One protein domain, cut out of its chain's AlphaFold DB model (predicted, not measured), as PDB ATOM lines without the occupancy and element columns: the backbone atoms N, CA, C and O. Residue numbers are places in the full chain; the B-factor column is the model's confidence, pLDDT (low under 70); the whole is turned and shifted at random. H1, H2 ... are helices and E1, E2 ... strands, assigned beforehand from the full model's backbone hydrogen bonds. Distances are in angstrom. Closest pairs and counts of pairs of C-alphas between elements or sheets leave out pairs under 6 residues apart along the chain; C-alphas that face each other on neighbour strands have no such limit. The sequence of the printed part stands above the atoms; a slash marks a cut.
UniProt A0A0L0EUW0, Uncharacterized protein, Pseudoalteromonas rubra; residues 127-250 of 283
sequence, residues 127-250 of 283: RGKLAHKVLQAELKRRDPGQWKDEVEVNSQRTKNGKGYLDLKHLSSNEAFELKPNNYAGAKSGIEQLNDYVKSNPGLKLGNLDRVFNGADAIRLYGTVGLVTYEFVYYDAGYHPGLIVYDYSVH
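AT A GLANCE: This is residues 127 to 250 of the 283 residues of an uncharacterized protein of Pseudoalteromonas rubra (UniProt A0A0L0EUW0). A six-stranded, strongly twisted sheet is curled like part of a barrel round helix H1, which lies in its hollow, and helix H2 covers the other face over E2 and E3. The sheet joins two antiparallel three-strand units through the parallel pair E3 and E6, and tiny H3 only grazes it. The printed part has 124 residues, with three named helices and six named strands in the order H1 E1 E2 E3 H2 H3 E4 E5 E6. The sheet's order is E1 E2 E3 E6 E5 E4, mixed, and the class is mixed, helices and strands. The whole is compact, with a radius of gyration of the C-alphas of 14.0 A and spans of 41 by 29 by 26 A.

HOW THE PARTS SIT: E1, residues 147 to 154, E2, residues 162 to 169, and E3, residues 174 to 180, form a meander, each strand the antiparallel neighbour of the one before. N 148 and O 168 are 2.9 A apart, and N 169 and O 174 are 2.9 A apart. E1 bends by 72 degrees at residue 150 and E2 by 75 degrees at residue 166. E4, residues 217 to 224, E5, residues 227 to 234, and E6, residues 242 to 250, form a second meander, with N 220 and O 231 3.0 A apart and N 246 and O 232 3.0 A apart. E3 and E6 are parallel, with N 243 and O 177 2.8 A apart. Edge strands E1 and E4 are apart. H1, residues 127 to 142, and H2, residues 183 to 199, are on opposite faces of the sheet, three layers in all. The closest C-alphas of H1 and E4 are those of Leu 130 and Gly 222, 6.5 A. H2 has a height over the sheet of 7.8 A and runs along the strands, at 18 degrees to E3 on the local plane; C-alphas 179 and 185 are their closest, 5.1 A. H3, residues 209 to 212, is close to H1 but not clearly touching, with C-alphas 139 and 211 closest at 7.1 A. In H1 and H2 every O i to N i+4 pair is within hydrogen-bond range; H3 is too short for one.

IN THESE COORDINATES: H1 begins at C-alpha 127, (-2.501, -28.630, 8.708), and measures 22.6 A; H2 measures 24.2 A. E4 and E5 measure 22.4 A each. E6 measures 24.9 A and ends at C-alpha 250, (6.869, -28.663, 17.708).

THE WHOLE: The two C-alphas farthest apart are those of Pro 201 and Leu 226, 44.1 A. The printed part has no cut, and no link is long. Its mean pLDDT is 93.2; residues 227 and 250 are under 70.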
ATOM      1  N   ARG A 127      -3.923 -28.282   8.676       88.81
ATOM      2  CA  ARG A 127      -2.501 -28.630   8.708       88.81
ATOM      3  C   ARG A 127      -1.940 -28.857   7.308       88.81
ATOM      4  O   ARG A 127      -0.873 -28.335   7.017       88.81
ATOM      5  N   GLY A 128      -2.650 -29.582   6.442       90.00
ATOM      6  CA  GLY A 128      -2.240 -29.754   5.044       90.00
ATOM      7  C   GLY A 128      -2.140 -28.413   4.318       90.00
ATOM      8  O   GLY A 128      -1.098 -28.081   3.764       90.00
ATOM      9  N   LYS A 129      -3.165 -27.564   4.448       92.81
ATOM     10  CA  LYS A 129      -3.144 -26.206   3.888       92.81
ATOM     11  C   LYS A 129      -1.987 -25.364   4.432       92.81
ATOM     12  O   LYS A 129      -1.388 -24.591   3.692       92.81
ATOM     13  N   LEU A 130      -1.675 -25.490   5.720       94.81
ATOM     14  CA  LEU A 130      -0.536 -24.813   6.331       94.81
ATOM     15  C   LEU A 130       0.794 -25.317   5.755       94.81
ATOM     16  O   LEU A 130       1.626 -24.486   5.410       94.81
ATOM     17  N   ALA A 131       0.960 -26.633   5.588       96.44
ATOM     18  CA  ALA A 131       2.148 -27.225   4.972       96.44
ATOM     19  C   ALA A 131       2.381 -26.679   3.553       96.44
ATOM     20  O   ALA A 131       3.509 -26.355   3.194       96.44
ATOM     21  N   HIS A 132       1.317 -26.506   2.766       97.12
ATOM     22  CA  HIS A 132       1.422 -25.912   1.433       97.12
ATOM     23  C   HIS A 132       1.859 -24.453   1.522       97.12
ATOM     24  O   HIS A 132       2.878 -24.071   0.948       97.12
ATOM     25  N   LYS A 133       1.157 -23.662   2.337       96.81
ATOM     26  CA  LYS A 133       1.431 -22.232   2.486       96.81
ATOM     27  C   LYS A 133       2.856 -21.926   2.923       96.81
ATOM     28  O   LYS A 133       3.443 -20.986   2.396       96.81
ATOM     29  N   VAL A 134       3.402 -22.660   3.896       97.75
ATOM     30  CA  VAL A 134       4.743 -22.344   4.415       97.75
ATOM     31  C   VAL A 134       5.831 -22.650   3.387       97.75
ATOM     32  O   VAL A 134       6.718 -21.819   3.210       97.75
ATOM     33  N   LEU A 135       5.733 -23.762   2.643       98.25
ATOM     34  CA  LEU A 135       6.682 -24.049   1.565       98.25
ATOM     35  C   LEU A 135       6.530 -23.052   0.412       98.25
ATOM     36  O   LEU A 135       7.520 -22.491  -0.046       98.25
ATOM     37  N   GLN A 136       5.297 -22.779  -0.024       97.88
ATOM     38  CA  GLN A 136       5.011 -21.798  -1.076       97.88
ATOM     39  C   GLN A 136       5.578 -20.415  -0.722       97.88
ATOM     40  O   GLN A 136       6.190 -19.761  -1.567       97.88
ATOM     41  N   ALA A 137       5.399 -19.967   0.524       97.62
ATOM     42  CA  ALA A 137       5.943 -18.702   1.005       97.62
ATOM     43  C   ALA A 137       7.476 -18.707   1.021       97.62
ATOM     44  O   ALA A 137       8.088 -17.734   0.584       97.62
ATOM     45  N   GLU A 138       8.096 -19.799   1.474       97.69
ATOM     46  CA  GLU A 138       9.553 -19.925   1.491       97.69
ATOM     47  C   GLU A 138      10.147 -19.886   0.078       97.69
ATOM     48  O   GLU A 138      11.103 -19.150  -0.157       97.69
ATOM     49  N   LEU A 139       9.562 -20.605  -0.883       97.75
ATOM     50  CA  LEU A 139      10.029 -20.596  -2.273       97.75
ATOM     51  C   LEU A 139       9.883 -19.214  -2.916       97.75
ATOM     52  O   LEU A 139      10.834 -18.705  -3.502       97.75
ATOM     53  N   LYS A 140       8.733 -18.552  -2.734       97.56
ATOM     54  CA  LYS A 140       8.518 -17.175  -3.210       97.56
ATOM     55  C   LYS A 140       9.474 -16.170  -2.570       97.56
ATOM     56  O   LYS A 140       9.829 -15.185  -3.204       97.56
ATOM     57  N   ARG A 141       9.867 -16.388  -1.312       96.88
ATOM     58  CA  ARG A 141      10.846 -15.549  -0.611       96.88
ATOM     59  C   ARG A 141      12.262 -15.780  -1.141       96.88
ATOM     60  O   ARG A 141      13.010 -14.817  -1.269       96.88
ATOM     61  N   ARG A 142      12.632 -17.037  -1.413       95.38
ATOM     62  CA  ARG A 142      13.944 -17.413  -1.969       95.38
ATOM     63  C   ARG A 142      14.130 -16.911  -3.393       95.38
ATOM     64  O   ARG A 142      15.213 -16.438  -3.713       95.38
ATOM     65  N   ASP A 143      13.087 -17.010  -4.210       95.62
ATOM     66  CA  ASP A 143      13.134 -16.666  -5.628       95.62
ATOM     67  C   ASP A 143      11.896 -15.843  -6.044       95.62
ATOM     68  O   ASP A 143      10.901 -16.371  -6.572       95.62
ATOM     69  N   PRO A 144      11.902 -14.534  -5.726       96.62
ATOM     70  CA  PRO A 144      10.761 -13.662  -5.953       96.62
ATOM     71  C   PRO A 144      10.347 -13.596  -7.424       96.62
ATOM     72  O   PRO A 144      11.142 -13.311  -8.315       96.62
ATOM     73  N   GLY A 145       9.056 -13.812  -7.676       96.56
ATOM     74  CA  GLY A 145       8.474 -13.709  -9.015       96.56
ATOM     75  C   GLY A 145       8.662 -14.940  -9.902       96.56
ATOM     76  O   GLY A 145       8.131 -14.944 -11.006       96.56
ATOM     77  N   GLN A 146       9.342 -15.993  -9.436       97.69
ATOM     78  CA  GLN A 146       9.486 -17.240 -10.196       97.69
ATOM     79  C   GLN A 146       8.456 -18.311  -9.829       97.69
ATOM     80  O   GLN A 146       8.237 -19.237 -10.606       97.69
ATOM     81  N   TRP A 147       7.780 -18.183  -8.687       97.88
ATOM     82  CA  TRP A 147       6.844 -19.191  -8.190       97.88
ATOM     83  C   TRP A 147       5.406 -18.687  -8.183       97.88
ATOM     84  O   TRP A 147       5.104 -17.619  -7.644       97.88
ATOM     85  N   LYS A 148       4.502 -19.507  -8.719       97.19
ATOM     86  CA  LYS A 148       3.056 -19.322  -8.610       97.19
ATOM     87  C   LYS A 148       2.429 -20.574  -8.006       97.19
ATOM     88  O   LYS A 148       2.758 -21.682  -8.400       97.19
ATOM     89  N   ASP A 149       1.552 -20.387  -7.041       94.75
ATOM     90  CA  ASP A 149       0.780 -21.412  -6.343       94.75
ATOM     91  C   ASP A 149      -0.664 -21.451  -6.848       94.75
ATOM     92  O   ASP A 149      -1.145 -20.471  -7.423       94.75
ATOM     93  N   GLU A 150      -1.341 -22.580  -6.619       90.19
ATOM     94  CA  GLU A 150      -2.769 -22.779  -6.921       90.19
ATOM     95  C   GLU A 150      -3.106 -22.384  -8.374       90.19
ATOM     96  O   GLU A 150      -4.012 -21.591  -8.652       90.19
ATOM     97  N   VAL A 151      -2.318 -22.890  -9.329       93.81
ATOM     98  CA  VAL A 151      -2.442 -22.522 -10.745       93.81
ATOM     99  C   VAL A 151      -3.467 -23.413 -11.424       93.81
ATOM    100  O   VAL A 151      -3.236 -24.609 -11.593       93.81
ATOM    101  N   GLU A 152      -4.572 -22.820 -11.868       94.25
ATOM    102  CA  GLU A 152      -5.556 -23.523 -12.688       94.25
ATOM    103  C   GLU A 152      -4.926 -23.984 -14.012       94.25
ATOM    104  O   GLU A 152      -4.329 -23.196 -14.753       94.25
ATOM    105  N   VAL A 153      -5.069 -25.273 -14.305       92.75
ATOM    106  CA  VAL A 153      -4.618 -25.931 -15.531       92.75
ATOM    107  C   VAL A 153      -5.677 -26.905 -16.031       92.75
ATOM    108  O   VAL A 153      -6.506 -27.400 -15.261       92.75
ATOM    109  N   ASN A 154      -5.644 -27.224 -17.325       93.31
ATOM    110  CA  ASN A 154      -6.523 -28.261 -17.857       93.31
ATOM    111  C   ASN A 154      -6.142 -29.628 -17.262       93.31
ATOM    112  O   ASN A 154      -4.967 -29.926 -17.060       93.31
ATOM    113  N   SER A 155      -7.127 -30.455 -16.940       90.06
ATOM    114  CA  SER A 155      -6.938 -31.724 -16.230       90.06
ATOM    115  C   SER A 155      -8.127 -32.641 -16.471       90.06
ATOM    116  O   SER A 155      -9.244 -32.308 -16.083       90.06
ATOM    117  N   GLN A 156      -7.915 -33.810 -17.074       87.81
ATOM    118  CA  GLN A 156      -8.986 -34.782 -17.324       87.81
ATOM    119  C   GLN A 156      -9.455 -35.488 -16.046       87.81
ATOM    120  O   GLN A 156     -10.502 -36.133 -16.041       87.81
ATOM    121  N   ARG A 157      -8.708 -35.360 -14.943       86.69
ATOM    122  CA  ARG A 157      -9.043 -35.986 -13.660       86.69
ATOM    123  C   ARG A 157     -10.332 -35.450 -13.030       86.69
ATOM    124  O   ARG A 157     -10.958 -36.157 -12.239       86.69
ATOM    125  N   THR A 158     -10.744 -34.221 -13.340       80.62
ATOM    126  CA  THR A 158     -12.008 -33.669 -12.832       80.62
ATOM    127  C   THR A 158     -13.117 -33.785 -13.870       80.62
ATOM    128  O   THR A 158     -12.868 -33.753 -15.072       80.62
ATOM    129  N   LYS A 159     -14.378 -33.855 -13.412       78.56
ATOM    130  CA  LYS A 159     -15.560 -33.934 -14.297       78.56
ATOM    131  C   LYS A 159     -15.621 -32.808 -15.340       78.56
ATOM    132  O   LYS A 159     -16.257 -32.983 -16.370       78.56
ATOM    133  N   ASN A 160     -14.965 -31.677 -15.065       77.38
ATOM    134  CA  ASN A 160     -15.022 -30.463 -15.876       77.38
ATOM    135  C   ASN A 160     -13.689 -30.123 -16.566       77.38
ATOM    136  O   ASN A 160     -13.555 -29.019 -17.087       77.38
ATOM    137  N   GLY A 161     -12.692 -31.015 -16.564       80.44
ATOM    138  CA  GLY A 161     -11.471 -30.785 -17.339       80.44
ATOM    139  C   GLY A 161     -10.490 -29.766 -16.737       80.44
ATOM    140  O   GLY A 161      -9.623 -29.285 -17.459       80.44
ATOM    141  N   LYS A 162     -10.622 -29.399 -15.455       85.31
ATOM    142  CA  LYS A 162      -9.840 -28.338 -14.786       85.31
ATOM    143  C   LYS A 162      -9.302 -28.804 -13.437       85.31
ATOM    144  O   LYS A 162     -10.057 -29.379 -12.653       85.31
ATOM    145  N   GLY A 163      -8.034 -28.537 -13.146       89.44
ATOM    146  CA  GLY A 163      -7.385 -28.838 -11.869       89.44
ATOM    147  C   GLY A 163      -6.469 -27.699 -11.430       89.44
ATOM    148  O   GLY A 163      -6.198 -26.795 -12.212       89.44
ATOM    149  N   TYR A 164      -6.022 -27.726 -10.177       92.50
ATOM    150  CA  TYR A 164      -5.157 -26.695  -9.605       92.50
ATOM    151  C   TYR A 164      -3.824 -27.324  -9.229       92.50
ATOM    152  O   TYR A 164      -3.799 -28.226  -8.399       92.50
ATOM    153  N   LEU A 165      -2.752 -26.850  -9.861       93.94
ATOM    154  CA  LEU A 165      -1.387 -27.185  -9.478       93.94
ATOM    155  C   LEU A 165      -1.060 -26.541  -8.140       93.94
ATOM    156  O   LEU A 165      -1.229 -25.325  -7.997       93.94
ATOM    157  N   ASP A 166      -0.497 -27.317  -7.220       95.94
ATOM    158  CA  ASP A 166      -0.045 -26.777  -5.935       95.94
ATOM    159  C   ASP A 166       1.029 -25.691  -6.137       95.94
ATOM    160  O   ASP A 166       1.001 -24.648  -5.473       95.94
ATOM    161  N   LEU A 167       1.966 -25.921  -7.066       97.12
ATOM    162  CA  LEU A 167       3.082 -25.029  -7.375       97.12
ATOM    163  C   LEU A 167       3.494 -25.108  -8.853       97.12
ATOM    164  O   LEU A 167       3.521 -26.166  -9.481       97.12
ATOM    165  N   LYS A 168       3.890 -23.963  -9.404       97.94
ATOM    166  CA  LYS A 168       4.445 -23.820 -10.746       97.94
ATOM    167  C   LYS A 168       5.643 -22.883 -10.726       97.94
ATOM    168  O   LYS A 168       5.538 -21.753 -10.246       97.94
ATOM    169  N   HIS A 169       6.749 -23.328 -11.312       98.12
ATOM    170  CA  HIS A 169       7.878 -22.454 -11.602       98.12
ATOM    171  C   HIS A 169       7.702 -21.821 -12.987       98.12
ATOM    172  O   HIS A 169       7.482 -22.515 -13.985       98.12
ATOM    173  N   LEU A 170       7.740 -20.492 -13.045       97.19
ATOM    174  CA  LEU A 170       7.246 -19.711 -14.175       97.19
ATOM    175  C   LEU A 170       8.204 -19.716 -15.363       97.19
ATOM    176  O   LEU A 170       7.766 -19.991 -16.478       97.19
ATOM    177  N   SER A 171       9.495 -19.465 -15.147       96.12
ATOM    178  CA  SER A 171      10.464 -19.371 -16.250       96.12
ATOM    179  C   SER A 171      10.748 -20.715 -16.922       96.12
ATOM    180  O   SER A 171      10.884 -20.772 -18.142       96.12
ATOM    181  N   SER A 172      10.793 -21.808 -16.157       96.44
ATOM    182  CA  SER A 172      11.001 -23.157 -16.710       96.44
ATOM    183  C   SER A 172       9.706 -23.884 -17.086       96.44
ATOM    184  O   SER A 172       9.764 -24.951 -17.698       96.44
ATOM    185  N   ASN A 173       8.548 -23.295 -16.766       97.69
ATOM    186  CA  ASN A 173       7.220 -23.867 -16.985       97.69
ATOM    187  C   ASN A 173       7.067 -25.276 -16.377       97.69
ATOM    188  O   ASN A 173       6.558 -26.201 -17.012       97.69
ATOM    189  N   GLU A 174       7.539 -25.431 -15.143       98.12
ATOM    190  CA  GLU A 174       7.593 -26.698 -14.411       98.12
ATOM    191  C   GLU A 174       6.466 -26.799 -13.374       98.12
ATOM    192  O   GLU A 174       6.181 -25.834 -12.665       98.12
ATOM    193  N   ALA A 175       5.840 -27.971 -13.288       98.06
ATOM    194  CA  ALA A 175       4.741 -28.307 -12.393       98.06
ATOM    195  C   ALA A 175       5.223 -29.094 -11.176       98.06
ATOM    196  O   ALA A 175       5.985 -30.057 -11.309       98.06
ATOM    197  N   PHE A 176       4.712 -28.714 -10.009       98.44
ATOM    198  CA  PHE A 176       5.003 -29.363  -8.744       98.44
ATOM    199  C   PHE A 176       3.710 -29.630  -7.975       98.44
ATOM    200  O   PHE A 176       2.837 -28.767  -7.893       98.44
ATOM    201  N   GLU A 177       3.624 -30.815  -7.382       97.94
ATOM    202  CA  GLU A 177       2.564 -31.196  -6.452       97.94
ATOM    203  C   GLU A 177       3.158 -31.413  -5.070       97.94
ATOM    204  O   GLU A 177       4.270 -31.925  -4.934       97.94
ATOM    205  N   LEU A 178       2.396 -31.052  -4.045       97.75
ATOM    206  CA  LEU A 178       2.775 -31.242  -2.659       97.75
ATOM    207  C   LEU A 178       1.783 -32.190  -1.992       97.75
ATOM    208  O   LEU A 178       0.567 -31.992  -2.043       97.75
ATOM    209  N   LYS A 179       2.290 -33.262  -1.379       95.62
ATOM    210  CA  LYS A 179       1.441 -34.280  -0.746       95.62
ATOM    211  C   LYS A 179       2.018 -34.749   0.587       95.62
ATOM    212  O   LYS A 179       3.233 -34.796   0.746       95.62
ATOM    213  N   PRO A 180       1.178 -35.134   1.562       93.81
ATOM    214  CA  PRO A 180       1.683 -35.813   2.747       93.81
ATOM    215  C   PRO A 180       2.354 -37.131   2.337       93.81
ATOM    216  O   PRO A 180       1.858 -37.812   1.433       93.81
ATOM    217  N   ASN A 181       3.441 -37.511   3.012       94.81
ATOM    218  CA  ASN A 181       4.150 -38.754   2.718       94.81
ATOM    219  C   ASN A 181       3.360 -39.988   3.196       94.81
ATOM    220  O   ASN A 181       3.538 -40.521   4.288       94.81
ATOM    221  N   ASN A 182       2.426 -40.435   2.366       87.19
ATOM    222  CA  ASN A 182       1.737 -41.708   2.510       87.19
ATOM    223  C   ASN A 182       1.270 -42.202   1.138       87.19
ATOM    224  O   ASN A 182       1.236 -41.445   0.167       87.19
ATOM    225  N   TYR A 183       0.863 -43.471   1.069       83.19
ATOM    226  CA  TYR A 183       0.455 -44.113  -0.181       83.19
ATOM    227  C   TYR A 183      -0.621 -43.327  -0.952       83.19
ATOM    228  O   TYR A 183      -0.495 -43.132  -2.159       83.19
ATOM    229  N   ALA A 184      -1.665 -42.848  -0.266       81.75
ATOM    230  CA  ALA A 184      -2.753 -42.108  -0.905       81.75
ATOM    231  C   ALA A 184      -2.276 -40.755  -1.453       81.75
ATOM    232  O   ALA A 184      -2.599 -40.404  -2.588       81.75
ATOM    233  N   GLY A 185      -1.470 -40.029  -0.673       84.69
ATOM    234  CA  GLY A 185      -0.842 -38.773  -1.069       84.69
ATOM    235  C   GLY A 185       0.027 -38.956  -2.308       84.69
ATOM    236  O   GLY A 185      -0.258 -38.344  -3.336       84.69
ATOM    237  N   ALA A 186       1.003 -39.863  -2.243       89.62
ATOM    238  CA  ALA A 186       1.934 -40.131  -3.337       89.62
ATOM    239  C   ALA A 186       1.208 -40.556  -4.621       89.62
ATOM    240  O   ALA A 186       1.379 -39.924  -5.662       89.62
ATOM    241  N   LYS A 187       0.321 -41.557  -4.538       91.19
ATOM    242  CA  LYS A 187      -0.474 -42.011  -5.688       91.19
ATOM    243  C   LYS A 187      -1.273 -40.862  -6.303       91.19
ATOM    244  O   LYS A 187      -1.248 -40.673  -7.516       91.19
ATOM    245  N   SER A 188      -1.953 -40.073  -5.468       90.31
ATOM    246  CA  SER A 188      -2.766 -38.962  -5.955       90.31
ATOM    247  C   SER A 188      -1.932 -37.871  -6.631       90.31
ATOM    248  O   SER A 188      -2.356 -37.389  -7.676       90.31
ATOM    249  N   GLY A 189      -0.761 -37.516  -6.093       95.25
ATOM    250  CA  GLY A 189       0.123 -36.509  -6.685       95.25
ATOM    251  C   GLY A 189       0.699 -36.958  -8.028       95.25
ATOM    252  O   GLY A 189       0.701 -36.187  -8.982       95.25
ATOM    253  N   ILE A 190       1.092 -38.232  -8.139       96.69
ATOM    254  CA  ILE A 190       1.576 -38.832  -9.394       96.69
ATOM    255  C   ILE A 190       0.503 -38.765 -10.484       96.69
ATOM    256  O   ILE A 190       0.768 -38.327 -11.603       96.69
ATOM    257  N   GLU A 191      -0.720 -39.191 -10.165       95.75
ATOM    258  CA  GLU A 191      -1.842 -39.157 -11.109       95.75
ATOM    259  C   GLU A 191      -2.156 -37.724 -11.562       95.75
ATOM    260  O   GLU A 191      -2.415 -37.496 -12.741       95.75
ATOM    261  N   GLN A 192      -2.107 -36.759 -10.638       95.62
ATOM    262  CA  GLN A 192      -2.294 -35.333 -10.919       95.62
ATOM    263  C   GLN A 192      -1.228 -34.795 -11.874       95.62
ATOM    264  O   GLN A 192      -1.572 -34.304 -12.945       95.62
ATOM    265  N   LEU A 193       0.053 -34.932 -11.527       97.56
ATOM    266  CA  LEU A 193       1.164 -34.415 -12.329       97.56
ATOM    267  C   LEU A 193       1.153 -34.963 -13.757       97.56
ATOM    268  O   LEU A 193       1.319 -34.204 -14.715       97.56
ATOM    269  N   ASN A 194       0.905 -36.265 -13.908       97.06
ATOM    270  CA  ASN A 194       0.831 -36.898 -15.220       97.06
ATOM    271  C   ASN A 194      -0.351 -36.385 -16.046       97.06
ATOM    272  O   ASN A 194      -0.196 -36.113 -17.237       97.06
ATOM    273  N   ASP A 195      -1.518 -36.209 -15.429       96.75
ATOM    274  CA  ASP A 195      -2.687 -35.647 -16.105       96.75
ATOM    275  C   ASP A 195      -2.475 -34.177 -16.504       96.75
ATOM    276  O   ASP A 195      -2.814 -33.786 -17.624       96.75
ATOM    277  N   TYR A 196      -1.849 -33.376 -15.638       96.50
ATOM    278  CA  TYR A 196      -1.537 -31.974 -15.914       96.50
ATOM    279  C   TYR A 196      -0.577 -31.822 -17.087       96.50
ATOM    280  O   TYR A 196      -0.861 -31.068 -18.016       96.50
ATOM    281  N   VAL A 197       0.534 -32.556 -17.096       96.38
ATOM    282  CA  VAL A 197       1.507 -32.479 -18.194       96.38
ATOM    283  C   VAL A 197       0.911 -33.012 -19.499       96.38
ATOM    284  O   VAL A 197       1.090 -32.397 -20.549       96.38
ATOM    285  N   LYS A 198       0.127 -34.097 -19.447       95.62
ATOM    286  CA  LYS A 198      -0.565 -34.637 -20.627       95.62
ATOM    287  C   LYS A 198      -1.586 -33.653 -21.210       95.62
ATOM    288  O   LYS A 198      -1.719 -33.562 -22.428       95.62
ATOM    289  N   SER A 199      -2.310 -32.933 -20.354       95.50
ATOM    290  CA  SER A 199      -3.403 -32.036 -20.756       95.50
ATOM    291  C   SER A 199      -2.951 -30.618 -21.122       95.50
ATOM    292  O   SER A 199      -3.741 -29.860 -21.685       95.50
ATOM    293  N   ASN A 200      -1.705 -30.239 -20.816       96.38
ATOM    294  CA  ASN A 200      -1.179 -28.890 -21.044       96.38
ATOM    295  C   ASN A 200       0.167 -28.961 -21.783       96.38
ATOM    296  O   ASN A 200       1.220 -29.013 -21.140       96.38
ATOM    297  N   PRO A 201       0.157 -28.930 -23.129       93.88
ATOM    298  CA  PRO A 201       1.377 -28.945 -23.926       93.88
ATOM    299  C   PRO A 201       2.372 -27.859 -23.492       93.88
ATOM    300  O   PRO A 201       2.019 -26.690 -23.347       93.88
ATOM    301  N   GLY A 202       3.625 -28.259 -23.274       94.62
ATOM    302  CA  GLY A 202       4.714 -27.375 -22.848       94.62
ATOM    303  C   GLY A 202       4.909 -27.270 -21.334       94.62
ATOM    304  O   GLY A 202       5.985 -26.835 -20.919       94.62
ATOM    305  N   LEU A 203       3.933 -27.679 -20.512       97.38
ATOM    306  CA  LEU A 203       4.124 -27.855 -19.069       97.38
ATOM    307  C   LEU A 203       5.028 -29.069 -18.828       97.38
ATOM    308  O   LEU A 203       4.829 -30.118 -19.437       97.38
ATOM    309  N   LYS A 204       6.025 -28.938 -17.954       97.94
ATOM    310  CA  LYS A 204       6.993 -30.004 -17.657       97.94
ATOM    311  C   LYS A 204       6.839 -30.484 -16.224       97.94
ATOM    312  O   LYS A 204       6.426 -29.715 -15.363       97.94
ATOM    313  N   LEU A 205       7.213 -31.732 -15.955       98.25
ATOM    314  CA  LEU A 205       7.388 -32.182 -14.575       98.25
ATOM    315  C   LEU A 205       8.536 -31.407 -13.924       98.25
ATOM    316  O   LEU A 205       9.554 -31.148 -14.568       98.25
ATOM    317  N   GLY A 206       8.348 -31.017 -12.668       97.81
ATOM    318  CA  GLY A 206       9.298 -30.183 -11.954       97.81
ATOM    319  C   GLY A 206      10.617 -30.872 -11.630       97.81
ATOM    320  O   GLY A 206      10.650 -32.046 -11.258       97.81
ATOM    321  N   ASN A 207      11.711 -30.118 -11.735       97.38
ATOM    322  CA  ASN A 207      12.999 -30.548 -11.209       97.38
ATOM    323  C   ASN A 207      13.064 -30.218  -9.711       97.38
ATOM    324  O   ASN A 207      13.021 -29.046  -9.331       97.38
ATOM    325  N   LEU A 208      13.168 -31.239  -8.860       96.81
ATOM    326  CA  LEU A 208      13.147 -31.077  -7.405       96.81
ATOM    327  C   LEU A 208      14.391 -30.359  -6.857       96.81
ATOM    328  O   LEU A 208      14.274 -29.665  -5.847       96.81
ATOM    329  N   ASP A 209      15.517 -30.353  -7.578       95.56
ATOM    330  CA  ASP A 209      16.675 -29.512  -7.227       95.56
ATOM    331  C   ASP A 209      16.331 -28.022  -7.218       95.56
ATOM    332  O   ASP A 209      16.942 -27.241  -6.495       95.56
ATOM    333  N   ARG A 210      15.312 -27.602  -7.970       95.19
ATOM    334  CA  ARG A 210      14.847 -26.213  -7.964       95.19
ATOM    335  C   ARG A 210      14.194 -25.815  -6.640       95.19
ATOM    336  O   ARG A 210      14.211 -24.648  -6.263       95.19
ATOM    337  N   VAL A 211      13.598 -26.787  -5.956       96.94
ATOM    338  CA  VAL A 211      12.954 -26.608  -4.654       96.94
ATOM    339  C   VAL A 211      14.005 -26.714  -3.558       96.94
ATOM    340  O   VAL A 211      14.088 -25.849  -2.687       96.94
ATOM    341  N   PHE A 212      14.815 -27.771  -3.612       96.94
ATOM    342  CA  PHE A 212      15.706 -28.142  -2.521       96.94
ATOM    343  C   PHE A 212      17.104 -27.526  -2.612       96.94
ATOM    344  O   PHE A 212      17.767 -27.392  -1.587       96.94
ATOM    345  N   ASN A 213      17.531 -27.088  -3.799       93.81
ATOM    346  CA  ASN A 213      18.834 -26.473  -4.062       93.81
ATOM    347  C   ASN A 213      20.005 -27.308  -3.505       93.81
ATOM    348  O   ASN A 213      20.864 -26.796  -2.787       93.81
ATOM    349  N   GLY A 214      19.981 -28.618  -3.779       92.94
ATOM    350  CA  GLY A 214      20.980 -29.584  -3.310       92.94
ATOM    351  C   GLY A 214      20.852 -30.014  -1.844       92.94
ATOM    352  O   GLY A 214      21.689 -30.778  -1.375       92.94
ATOM    353  N   ALA A 215      19.844 -29.542  -1.103       95.88
ATOM    354  CA  ALA A 215      19.563 -30.036   0.242       95.88
ATOM    355  C   ALA A 215      18.745 -31.338   0.208       95.88
ATOM    356  O   ALA A 215      17.827 -31.472  -0.594       95.88
ATOM    357  N   ASP A 216      18.988 -32.248   1.152       95.62
ATOM    358  CA  ASP A 216      18.184 -33.478   1.274       95.62
ATOM    359  C   ASP A 216      16.738 -33.196   1.716       95.62
ATOM    360  O   ASP A 216      15.812 -33.944   1.401       95.62
ATOM    361  N   ALA A 217      16.536 -32.123   2.486       97.56
ATOM    362  CA  ALA A 217      15.230 -31.721   2.986       97.56
ATOM    363  C   ALA A 217      15.172 -30.227   3.334       97.56
ATOM    364  O   ALA A 217      16.171 -29.603   3.694       97.56
ATOM    365  N   ILE A 218      13.962 -29.669   3.324       98.00
ATOM    366  CA  ILE A 218      13.644 -28.347   3.873       98.00
ATOM    367  C   ILE A 218      12.802 -28.534   5.134       98.00
ATOM    368  O   ILE A 218      11.809 -29.254   5.120       98.00
ATOM    369  N   ARG A 219      13.174 -27.859   6.224       98.06
ATOM    370  CA  ARG A 219      12.406 -27.841   7.476       98.06
ATOM    371  C   ARG A 219      11.802 -26.466   7.687       98.06
ATOM    372  O   ARG A 219      12.532 -25.478   7.694       98.06
ATOM    373  N   LEU A 220      10.486 -26.400   7.850       97.44
ATOM    374  CA  LEU A 220       9.766 -25.151   8.094       97.44
ATOM    375  C   LEU A 220       8.781 -25.324   9.237       97.44
ATOM    376  O   LEU A 220       8.268 -26.413   9.481       97.44
ATOM    377  N   TYR A 221       8.480 -24.218   9.904       94.81
ATOM    378  CA  TYR A 221       7.527 -24.192  11.001       94.81
ATOM    379  C   TYR A 221       6.294 -23.397  10.603       94.81
ATOM    380  O   TYR A 221       6.386 -22.343   9.973       94.81
ATOM    381  N   GLY A 222       5.129 -23.890  10.999       89.44
ATOM    382  CA  GLY A 222       3.865 -23.190  10.823       89.44
ATOM    383  C   GLY A 222       3.007 -23.330  12.067       89.44
ATOM    384  O   GLY A 222       3.039 -24.361  12.728       89.44
ATOM    385  N   THR A 223       2.196 -22.318  12.368       84.25
ATOM    386  CA  THR A 223       1.277 -22.356  13.515       84.25
ATOM    387  C   THR A 223      -0.169 -22.241  13.049       84.25
ATOM    388  O   THR A 223      -0.492 -21.400  12.211       84.25
ATOM    389  N   VAL A 224      -1.053 -23.074  13.606       73.12
ATOM    390  CA  VAL A 224      -2.507 -22.911  13.485       73.12
ATOM    391  C   VAL A 224      -3.145 -23.051  14.862       73.12
ATOM    392  O   VAL A 224      -2.917 -24.024  15.583       73.12
ATOM    393  N   GLY A 225      -3.932 -22.052  15.261       71.75
ATOM    394  CA  GLY A 225      -4.413 -21.963  16.639       71.75
ATOM    395  C   GLY A 225      -3.241 -21.909  17.624       71.75
ATOM    396  O   GLY A 225      -2.373 -21.052  17.499       71.75
ATOM    397  N   LEU A 226      -3.217 -22.839  18.582       70.81
ATOM    398  CA  LEU A 226      -2.179 -22.946  19.618       70.81
ATOM    399  C   LEU A 226      -1.097 -23.990  19.298       70.81
ATOM    400  O   LEU A 226      -0.252 -24.274  20.144       70.81
ATOM    401  N   VAL A 227      -1.139 -24.607  18.113       68.88
ATOM    402  CA  VAL A 227      -0.232 -25.698  17.746       68.88
ATOM    403  C   VAL A 227       0.746 -25.221  16.689       68.88
ATOM    404  O   VAL A 227       0.346 -24.809  15.597       68.88
ATOM    405  N   THR A 228       2.033 -25.320  17.008       84.12
ATOM    406  CA  THR A 228       3.118 -25.185  16.038       84.12
ATOM    407  C   THR A 228       3.491 -26.564  15.510       84.12
ATOM    408  O   THR A 228       3.715 -27.504  16.275       84.12
ATOM    409  N   TYR A 229       3.557 -26.683  14.193       87.44
ATOM    410  CA  TYR A 229       4.027 -27.867  13.493       87.44
ATOM    411  C   TYR A 229       5.409 -27.600  12.910       87.44
ATOM    412  O   TYR A 229       5.660 -26.518  12.380       87.44
ATOM    413  N   GLU A 230       6.273 -28.602  12.993       95.12
ATOM    414  CA  GLU A 230       7.433 -28.728  12.119       95.12
ATOM    415  C   GLU A 230       7.005 -29.535  10.894       95.12
ATOM    416  O   GLU A 230       6.422 -30.610  11.038       95.12
ATOM    417  N   PHE A 231       7.298 -29.023   9.705       97.62
ATOM    418  CA  PHE A 231       7.121 -29.709   8.434       97.62
ATOM    419  C   PHE A 231       8.485 -30.007   7.827       97.62
ATOM    420  O   PHE A 231       9.340 -29.122   7.760       97.62
ATOM    421  N   VAL A 232       8.671 -31.243   7.368       98.00
ATOM    422  CA  VAL A 232       9.893 -31.695   6.698       98.00
ATOM    423  C   VAL A 232       9.529 -32.068   5.271       98.00
ATOM    424  O   VAL A 232       8.802 -33.035   5.065       98.00
ATOM    425  N   TYR A 233      10.013 -31.291   4.309       98.62
ATOM    426  CA  TYR A 233       9.793 -31.482   2.877       98.62
ATOM    427  C   TYR A 233      11.011 -32.136   2.256       98.62
ATOM    428  O   TYR A 233      12.124 -31.700   2.544       98.62
ATOM    429  N   TYR A 234      10.815 -33.122   1.391       98.31
ATOM    430  CA  TYR A 234      11.916 -33.823   0.736       98.31
ATOM    431  C   TYR A 234      11.446 -34.536  -0.536       98.31
ATOM    432  O   TYR A 234      10.243 -34.672  -0.788       98.31
ATOM    433  N   ASP A 235      12.412 -34.969  -1.343       97.44
ATOM    434  CA  ASP A 235      12.187 -35.877  -2.462       97.44
ATOM    435  C   ASP A 235      12.235 -37.328  -1.963       97.44
ATOM    436  O   ASP A 235      13.269 -37.814  -1.511       97.44
ATOM    437  N   ALA A 236      11.106 -38.035  -2.035       94.56
ATOM    438  CA  ALA A 236      11.038 -39.455  -1.689       94.56
ATOM    439  C   ALA A 236      11.391 -40.391  -2.863       94.56
ATOM    440  O   ALA A 236      11.279 -41.610  -2.730       94.56
ATOM    441  N   GLY A 237      11.761 -39.844  -4.024       95.62
ATOM    442  CA  GLY A 237      12.093 -40.592  -5.236       95.62
ATOM    443  C   GLY A 237      10.877 -41.180  -5.953       95.62
ATOM    444  O   GLY A 237      11.019 -42.061  -6.796       95.62
ATOM    445  N   TYR A 238       9.663 -40.733  -5.615       96.19
ATOM    446  CA  TYR A 238       8.434 -41.294  -6.178       96.19
ATOM    447  C   TYR A 238       8.176 -40.839  -7.612       96.19
ATOM    448  O   TYR A 238       7.719 -41.637  -8.431       96.19
ATOM    449  N   HIS A 239       8.404 -39.556  -7.905       97.88
ATOM    450  CA  HIS A 239       8.090 -38.963  -9.202       97.88
ATOM    451  C   HIS A 239       8.677 -37.551  -9.332       97.88
ATOM    452  O   HIS A 239       8.570 -36.775  -8.381       97.88
ATOM    453  N   PRO A 240       9.202 -37.151 -10.505       98.00
ATOM    454  CA  PRO A 240       9.595 -35.766 -10.743       98.00
ATOM    455  C   PRO A 240       8.433 -34.797 -10.491       98.00
ATOM    456  O   PRO A 240       7.285 -35.076 -10.847       98.00
ATOM    457  N   GLY A 241       8.729 -33.662  -9.861       97.38
ATOM    458  CA  GLY A 241       7.746 -32.653  -9.470       97.38
ATOM    459  C   GLY A 241       6.903 -33.008  -8.241       97.38
ATOM    460  O   GLY A 241       6.182 -32.140  -7.758       97.38
ATOM    461  N   LEU A 242       6.977 -34.230  -7.699       98.44
ATOM    462  CA  LEU A 242       6.254 -34.580  -6.477       98.44
ATOM    463  C   LEU A 242       7.115 -34.298  -5.246       98.44
ATOM    464  O   LEU A 242       8.065 -35.017  -4.953       98.44
ATOM    465  N   ILE A 243       6.725 -33.281  -4.492       98.56
ATOM    466  CA  ILE A 243       7.281 -32.970  -3.181       98.56
ATOM    467  C   ILE A 243       6.420 -33.685  -2.146       98.56
ATOM    468  O   ILE A 243       5.190 -33.557  -2.157       98.56
ATOM    469  N   VAL A 244       7.045 -34.407  -1.219       97.94
ATOM    470  CA  VAL A 244       6.324 -34.954  -0.069       97.94
ATOM    471  C   VAL A 244       6.697 -34.236   1.213       97.94
ATOM    472  O   VAL A 244       7.758 -33.619   1.308       97.94
ATOM    473  N   TYR A 245       5.805 -34.301   2.199       97.75
ATOM    474  CA  TYR A 245       6.093 -33.789   3.528       97.75
ATOM    475  C   TYR A 245       5.634 -34.719   4.646       97.75
ATOM    476  O   TYR A 245       4.550 -35.309   4.597       97.75
ATOM    477  N   ASP A 246       6.447 -34.750   5.696       94.38
ATOM    478  CA  ASP A 246       6.079 -35.229   7.021       94.38
ATOM    479  C   ASP A 246       5.839 -34.046   7.959       94.38
ATOM    480  O   ASP A 246       6.243 -32.910   7.687       94.38
ATOM    481  N   TYR A 247       5.160 -34.297   9.079       90.88
ATOM    482  CA  TYR A 247       4.956 -33.284  10.106       90.88
ATOM    483  C   TYR A 247       5.072 -33.857  11.514       90.88
ATOM    484  O   TYR A 247       4.711 -35.004  11.777       90.88
ATOM    485  N   SER A 248       5.502 -33.011  12.442       84.38
ATOM    486  CA  SER A 248       5.485 -33.286  13.874       84.38
ATOM    487  C   SER A 248       4.965 -32.063  14.634       84.38
ATOM    488  O   SER A 248       4.945 -30.946  14.115       84.38
ATOM    489  N   VAL A 249       4.488 -32.259  15.864       79.81
ATOM    490  CA  VAL A 249       4.123 -31.135  16.736       79.81
ATOM    491  C   VAL A 249       5.396 -30.597  17.384       79.81
ATOM    492  O   VAL A 249       6.038 -31.304  18.162       79.81
ATOM    493  N   HIS A 250       5.728 -29.339  17.108       69.56
ATOM    494  CA  HIS A 250       6.869 -28.663  17.708       69.56
ATOM    495  C   HIS A 250       6.465 -28.070  19.065       69.56
ATOM    496  O   HIS A 250       5.587 -27.208  19.146       69.56
TER     497      HIS A 250